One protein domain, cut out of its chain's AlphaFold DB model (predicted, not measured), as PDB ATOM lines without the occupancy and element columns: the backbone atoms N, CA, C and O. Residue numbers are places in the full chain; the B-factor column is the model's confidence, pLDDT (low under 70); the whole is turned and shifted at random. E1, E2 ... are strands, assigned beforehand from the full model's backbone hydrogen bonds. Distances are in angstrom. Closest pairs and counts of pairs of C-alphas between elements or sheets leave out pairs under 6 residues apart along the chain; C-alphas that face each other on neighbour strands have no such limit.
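Overview. This is residues 15 to 60 of the 150 residues of an uncharacterized protein of Enhydrobacter sp. CC-CFT640 (UniProt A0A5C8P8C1). A small twisted sheet is built along one long, bent strand, E2: the hairpin of E1 and E2 makes one end of the rod, and E3 and E4 run along opposite sides of E2 farther on. Beyond them, the loop of residues 40 to 53 reaches the other end of the rod, with Trp 49 at its far point. The printed part has 46 residues with no named helix and four named strands, in the order E1, E2, E3, E4; the class is all strand, with 22 residues, under half, in named elements. The sheet is branched and its neighbour pairs are antiparallel. The whole is compact, with a radius of gyration of the C-alphas of 10.7 A, and the C-alphas span 32 by 16 by 14 A.

Along the chain. E1 is residues 17 to 20, beginning at C-alpha 17 at (-52.946, -33.398, -0.236), and is 10.6 A long from first to last C-alpha. E2, residues 23 to 31, is the longest strand, 23.7 A from C-alpha 23 at (-59.744, -41.241, -3.372) to C-alpha 31, and it bends by 55 degrees at residue 26. E3 is residues 37 to 39, 7.0 A long. E4 is residues 54 to 59, 14.1 A long, ending at C-alpha 59 at (-49.229, -39.142, -6.706).

Arrangement. The strongly twisted sheet has three edge strands, E1, E3 and E4, and E2 is the neighbour of each. E1, E2 and E3 form a meander, each strand the antiparallel neighbour of the one before. E1 and E2 are a hairpin at 115 degrees between directions; C-alphas 19 and 24 face each other at 4.2 A, and N 25 and O 18 are within hydrogen-bond range at 2.9 A. E2 and E3 are also a hairpin, at 124 degrees; C-alphas 28 and 39 face each other at 4.6 A, and N 38 and O 29 are 2.9 A apart, within hydrogen-bond range. E1, beside residues 23 to 27, and E3, beside residues 28 to 30, lie on one side of E2. E4 lies on the other side, beside residues 25 to 31, antiparallel at 151 degrees; C-alphas 31 and 54 face each other at 4.6 A, and N 28 and O 57 are within hydrogen-bond range at 2.8 A. E1 and E3 are apart. E3 and E4 are only just apart, their closest C-alphas being 8.2 A from each other.

Size, cuts and confidence. The two C-alphas farthest apart, those of Ala 21 and Trp 49, are 33.3 A from each other. The printed part has no cut. The links E1 to E2 and E2 to E3 are tight, and the link E3 to E4, 14 residues, is long. The mean pLDDT of the printed part is 95.1, and no printed residue is under 70.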
ATOM      1  N   GLY A  15     -51.878 -27.354  -0.518       89.94
ATOM      2  CA  GLY A  15     -51.735 -28.155  -1.729       89.94
ATOM      3  C   GLY A  15     -50.785 -29.343  -1.590       89.94
ATOM      4  O   GLY A  15     -50.221 -29.755  -2.593       89.94
ATOM      5  N   LEU A  16     -50.574 -29.892  -0.386       91.38
ATOM      6  CA  LEU A  16     -49.829 -31.147  -0.204       91.38
ATOM      7  C   LEU A  16     -50.696 -32.383  -0.471       91.38
ATOM      8  O   LEU A  16     -50.194 -33.402  -0.946       91.38
ATOM      9  N   MET A  17     -51.983 -32.304  -0.145       93.62
ATOM     10  CA  MET A  17     -52.946 -33.398  -0.236       93.62
ATOM     11  C   MET A  17     -54.162 -32.959  -1.047       93.62
ATOM     12  O   MET A  17     -54.531 -31.788  -1.051       93.62
ATOM     13  N   GLY A  18     -54.781 -33.914  -1.729       92.75
ATOM     14  CA  GLY A  18     -56.034 -33.718  -2.440       92.75
ATOM     15  C   GLY A  18     -56.869 -34.991  -2.433       92.75
ATOM     16  O   GLY A  18     -56.416 -36.054  -2.002       92.75
ATOM     17  N   ALA A  19     -58.102 -34.878  -2.906       92.94
ATOM     18  CA  ALA A  19     -58.988 -36.011  -3.094       92.94
ATOM     19  C   ALA A  19     -59.840 -35.801  -4.345       92.94
ATOM     20  O   ALA A  19     -60.239 -34.683  -4.664       92.94
ATOM     21  N   ASP A  20     -60.122 -36.892  -5.043       93.94
ATOM     22  CA  ASP A  20     -61.047 -36.939  -6.171       93.94
ATOM     23  C   ASP A  20     -61.865 -38.243  -6.113       93.94
ATOM     24  O   ASP A  20     -61.872 -38.947  -5.100       93.94
ATOM     25  N   ALA A  21     -62.551 -38.591  -7.205       93.00
ATOM     26  CA  ALA A  21     -63.355 -39.811  -7.287       93.00
ATOM     27  C   ALA A  21     -62.554 -41.115  -7.087       93.00
ATOM     28  O   ALA A  21     -63.139 -42.133  -6.725       93.00
ATOM     29  N   ALA A  22     -61.232 -41.103  -7.298       91.06
ATOM     30  CA  ALA A  22     -60.352 -42.248  -7.066       91.06
ATOM     31  C   ALA A  22     -59.781 -42.289  -5.632       91.06
ATOM     32  O   ALA A  22     -59.007 -43.186  -5.301       91.06
ATOM     33  N   GLY A  23     -60.141 -41.322  -4.780       92.81
ATOM     34  CA  GLY A  23     -59.744 -41.241  -3.372       92.81
ATOM     35  C   GLY A  23     -58.679 -40.179  -3.095       92.81
ATOM     36  O   GLY A  23     -58.439 -39.289  -3.915       92.81
ATOM     37  N   ALA A  24     -58.030 -40.281  -1.935       95.44
ATOM     38  CA  ALA A  24     -56.975 -39.360  -1.521       95.44
ATOM     39  C   ALA A  24     -55.675 -39.558  -2.318       95.44
ATOM     40  O   ALA A  24     -55.334 -40.674  -2.711       95.44
ATOM     41  N   TYR A  25     -54.933 -38.472  -2.514       97.31
ATOM     42  CA  TYR A  25     -53.611 -38.457  -3.133       97.31
ATOM     43  C   TYR A  25     -52.724 -37.375  -2.505       97.31
ATOM     44  O   TYR A  25     -53.210 -36.408  -1.912       97.31
ATOM     45  N   LEU A  26     -51.411 -37.524  -2.667       97.25
ATOM     46  CA  LEU A  26     -50.452 -36.447  -2.448       97.25
ATOM     47  C   LEU A  26     -50.300 -35.649  -3.740       97.25
ATOM     48  O   LEU A  26     -50.342 -36.209  -4.834       97.25
ATOM     49  N   VAL A  27     -50.095 -34.345  -3.637       97.12
ATOM     50  CA  VAL A  27     -49.820 -33.505  -4.803       97.12
ATOM     51  C   VAL A  27     -48.327 -33.567  -5.113       97.12
ATOM     52  O   VAL A  27     -47.475 -33.236  -4.283       97.12
ATOM     53  N   GLY A  28     -48.008 -33.998  -6.326       96.62
ATOM     54  CA  GLY A  28     -46.670 -33.956  -6.895       96.62
ATOM     55  C   GLY A  28     -46.534 -32.890  -7.976       96.62
ATOM     56  O   GLY A  28     -47.519 -32.310  -8.429       96.62
ATOM     57  N   GLY A  29     -45.298 -32.661  -8.413       96.88
ATOM     58  CA  GLY A  29     -44.974 -31.845  -9.580       96.88
ATOM     59  C   GLY A  29     -44.308 -32.692 -10.660       96.88
ATOM     60  O   GLY A  29     -43.272 -33.301 -10.393       96.88
ATOM     61  N   ARG A  30     -44.863 -32.730 -11.874       97.69
ATOM     62  CA  ARG A  30     -44.252 -33.389 -13.034       97.69
ATOM     63  C   ARG A  30     -43.584 -32.359 -13.935       97.69
ATOM     64  O   ARG A  30     -44.216 -31.410 -14.379       97.69
ATOM     65  N   CYS A  31     -42.306 -32.568 -14.229       97.75
ATOM     66  CA  CYS A  31     -41.563 -31.719 -15.155       97.75
ATOM     67  C   CYS A  31     -41.952 -32.021 -16.607       97.75
ATOM     68  O   CYS A  31     -41.720 -33.136 -17.081       97.75
ATOM     69  N   ALA A  32     -42.437 -31.019 -17.338       96.94
ATOM     70  CA  ALA A  32     -42.753 -31.130 -18.760       96.94
ATOM     71  C   ALA A  32     -41.511 -31.416 -19.627       96.94
ATOM     72  O   ALA A  32     -41.609 -32.090 -20.648       96.94
ATOM     73  N   SER A  33     -40.322 -30.955 -19.215       97.56
ATOM     74  CA  SER A  33     -39.091 -31.119 -20.006       97.56
ATOM     75  C   SER A  33     -38.430 -32.493 -19.870       97.56
ATOM     76  O   SER A  33     -37.860 -32.985 -20.836       97.56
ATOM     77  N   CYS A  34     -38.438 -33.102 -18.677       97.06
ATOM     78  CA  CYS A  34     -37.714 -34.364 -18.432       97.06
ATOM     79  C   CYS A  34     -38.555 -35.480 -17.797       97.06
ATOM     80  O   CYS A  34     -38.032 -36.561 -17.518       97.06
ATOM     81  N   GLY A  35     -39.833 -35.218 -17.514       96.31
ATOM     82  CA  GLY A  35     -40.768 -36.184 -16.943       96.31
ATOM     83  C   GLY A  35     -40.533 -36.544 -15.475       96.31
ATOM     84  O   GLY A  35     -41.289 -37.354 -14.949       96.31
ATOM     85  N   ALA A  36     -39.519 -35.976 -14.811       96.44
ATOM     86  CA  ALA A  36     -39.267 -36.230 -13.394       96.44
ATOM     87  C   ALA A  36     -40.449 -35.780 -12.531       96.44
ATOM     88  O   ALA A  36     -41.043 -34.732 -12.794       96.44
ATOM     89  N   VAL A  37     -40.739 -36.556 -11.489       97.19
ATOM     90  CA  VAL A  37     -41.786 -36.263 -10.511       97.19
ATOM     91  C   VAL A  37     -41.127 -35.803  -9.211       97.19
ATOM     92  O   VAL A  37     -40.081 -36.323  -8.830       97.19
ATOM     93  N   SER A  38     -41.714 -34.819  -8.534       95.12
ATOM     94  CA  SER A  38     -41.329 -34.381  -7.190       95.12
ATOM     95  C   SER A  38     -42.499 -34.482  -6.222       95.12
ATOM     96  O   SER A  38     -43.648 -34.332  -6.626       95.12
ATOM     97  N   LEU A  39     -42.204 -34.669  -4.933       93.81
ATOM     98  CA  LEU A  39     -43.189 -34.452  -3.877       93.81
ATOM     99  C   LEU A  39     -43.402 -32.940  -3.701       93.81
ATOM    100  O   LEU A  39     -42.430 -32.202  -3.481       93.81
ATOM    101  N   GLY A  40     -44.657 -32.503  -3.815       92.00
ATOM    102  CA  GLY A  40     -45.046 -31.098  -3.887       92.00
ATOM    103  C   GLY A  40     -44.835 -30.477  -5.272       92.00
ATOM    104  O   GLY A  40     -43.967 -30.898  -6.048       92.00
ATOM    105  N   LEU A  41     -45.625 -29.438  -5.554       92.75
ATOM    106  CA  LEU A  41     -45.426 -28.563  -6.705       92.75
ATOM    107  C   LEU A  41     -44.261 -27.605  -6.417       92.75
ATOM    108  O   LEU A  41     -44.208 -26.977  -5.361       92.75
ATOM    109  N   ARG A  42     -43.305 -27.523  -7.344       90.81
ATOM    110  CA  ARG A  42     -42.098 -26.691  -7.231       90.81
ATOM    111  C   ARG A  42     -41.936 -25.865  -8.497       90.81
ATOM    112  O   ARG A  42     -42.292 -26.348  -9.562       90.81
ATOM    113  N   ASP A  43     -41.300 -24.703  -8.399       93.38
ATOM    114  CA  ASP A  43     -41.054 -23.848  -9.572       93.38
ATOM    115  C   ASP A  43     -39.917 -24.356 -10.471       93.38
ATOM    116  O   ASP A  43     -39.882 -24.059 -11.667       93.38
ATOM    117  N   VAL A  44     -38.978 -25.118  -9.897       96.50
ATOM    118  CA  VAL A  44     -37.761 -25.597 -10.568       96.50
ATOM    119  C   VAL A  44     -37.623 -27.107 -10.409       96.50
ATOM    120  O   VAL A  44     -37.711 -27.652  -9.304       96.50
ATOM    121  N   CYS A  45     -37.356 -27.796 -11.517       96.69
ATOM    122  CA  CYS A  45     -37.089 -29.226 -11.517       96.69
ATOM    123  C   CYS A  45     -35.714 -29.530 -10.903       96.69
ATOM    124  O   CYS A  45     -34.685 -29.143 -11.449       96.69
ATOM    125  N   ALA A  46     -35.674 -30.326  -9.833       93.38
ATOM    126  CA  ALA A  46     -34.418 -30.735  -9.197       93.38
ATOM    127  C   ALA A  46     -33.551 -31.685 -10.055       93.38
ATOM    128  O   ALA A  46     -32.391 -31.914  -9.727       93.38
ATOM    129  N   ARG A  47     -34.103 -32.264 -11.135       95.44
ATOM    130  CA  ARG A  47     -33.376 -33.185 -12.025       95.44
ATOM    131  C   ARG A  47     -32.682 -32.465 -13.177       95.44
ATOM    132  O   ARG A  47     -31.521 -32.749 -13.448       95.44
ATOM    133  N   CYS A  48     -33.396 -31.589 -13.886       97.38
ATOM    134  CA  CYS A  48     -32.890 -30.934 -15.099       97.38
ATOM    135  C   CYS A  48     -32.795 -29.407 -15.000       97.38
ATOM    136  O   CYS A  48     -32.412 -28.777 -15.980       97.38
ATOM    137  N   TRP A  49     -33.148 -28.814 -13.854       96.69
ATOM    138  CA  TRP A  49     -33.081 -27.371 -13.586       96.69
ATOM    139  C   TRP A  49     -33.980 -26.485 -14.461       96.69
ATOM    140  O   TRP A  49     -33.910 -25.264 -14.366       96.69
ATOM    141  N   SER A  50     -34.862 -27.078 -15.274       96.06
ATOM    142  CA  SER A  50     -35.906 -26.336 -15.987       96.06
ATOM    143  C   SER A  50     -36.867 -25.670 -14.995       96.06
ATOM    144  O   SER A  50     -37.246 -26.282 -13.989       96.06
ATOM    145  N   SER A  51     -37.254 -24.428 -15.286       95.06
ATOM    146  CA  SER A  51     -38.212 -23.633 -14.518       95.06
ATOM    147  C   SER A  51     -39.496 -23.378 -15.308       95.06
ATOM    148  O   SER A  51     -39.506 -23.426 -16.538       95.06
ATOM    149  N   GLY A  52     -40.601 -23.129 -14.601       88.75
ATOM    150  CA  GLY A  52     -41.879 -22.723 -15.208       88.75
ATOM    151  C   GLY A  52     -42.641 -23.820 -15.968       88.75
ATOM    152  O   GLY A  52     -43.711 -23.548 -16.497       88.75
ATOM    153  N   GLY A  53     -42.119 -25.051 -16.010       93.69
ATOM    154  CA  GLY A  53     -42.733 -26.211 -16.672       93.69
ATOM    155  C   GLY A  53     -43.065 -27.360 -15.718       93.69
ATOM    156  O   GLY A  53     -42.920 -28.522 -16.094       93.69
ATOM    157  N   MET A  54     -43.400 -27.057 -14.464       96.62
ATOM    158  CA  MET A  54     -43.789 -28.050 -13.460       96.62
ATOM    159  C   MET A  54     -45.312 -28.056 -13.318       96.62
ATOM    160  O   MET A  54     -45.909 -27.036 -12.987       96.62
ATOM    161  N   GLU A  55     -45.935 -29.207 -13.559       96.50
ATOM    162  CA  GLU A  55     -47.390 -29.372 -13.530       96.50
ATOM    163  C   GLU A  55     -47.823 -30.186 -12.310       96.50
ATOM    164  O   GLU A  55     -47.207 -31.205 -11.985       96.50
ATOM    165  N   ALA A  56     -48.888 -29.754 -11.632       96.50
ATOM    166  CA  ALA A  56     -49.435 -30.482 -10.495       96.50
ATOM    167  C   ALA A  56     -50.048 -31.811 -10.955       96.50
ATOM    168  O   ALA A  56     -50.880 -31.839 -11.862       96.50
ATOM    169  N   VAL A  57     -49.661 -32.911 -10.312       97.00
ATOM    170  CA  VAL A  57     -50.170 -34.255 -10.612       97.00
ATOM    171  C   VAL A  57     -50.508 -35.008  -9.323       97.00
ATOM    172  O   VAL A  57     -49.790 -34.860  -8.333       97.00
ATOM    173  N   PRO A  58     -51.576 -35.825  -9.299       97.62
ATOM    174  CA  PRO A  58     -51.839 -36.712  -8.172       97.62
ATOM    175  C   PRO A  58     -50.791 -37.831  -8.128       97.62
ATOM    176  O   PRO A  58     -50.528 -38.467  -9.147       97.62
ATOM    177  N   ILE A  59     -50.215 -38.080  -6.951       97.81
ATOM    178  CA  ILE A  59     -49.229 -39.142  -6.706       97.81
ATOM    179  C   ILE A  59     -49.527 -39.883  -5.400       97.81
ATOM    180  O   ILE A  59     -50.274 -39.397  -4.546       97.81
ATOM    181  N   GLY A  60     -48.916 -41.053  -5.209       97.56
ATOM    182  CA  GLY A  60     -48.871 -41.709  -3.899       97.56
ATOM    183  C   GLY A  60     -50.225 -42.180  -3.368       97.56
ATOM    184  O   GLY A  60     -50.432 -42.262  -2.166       97.56
TER     185      GLY A  60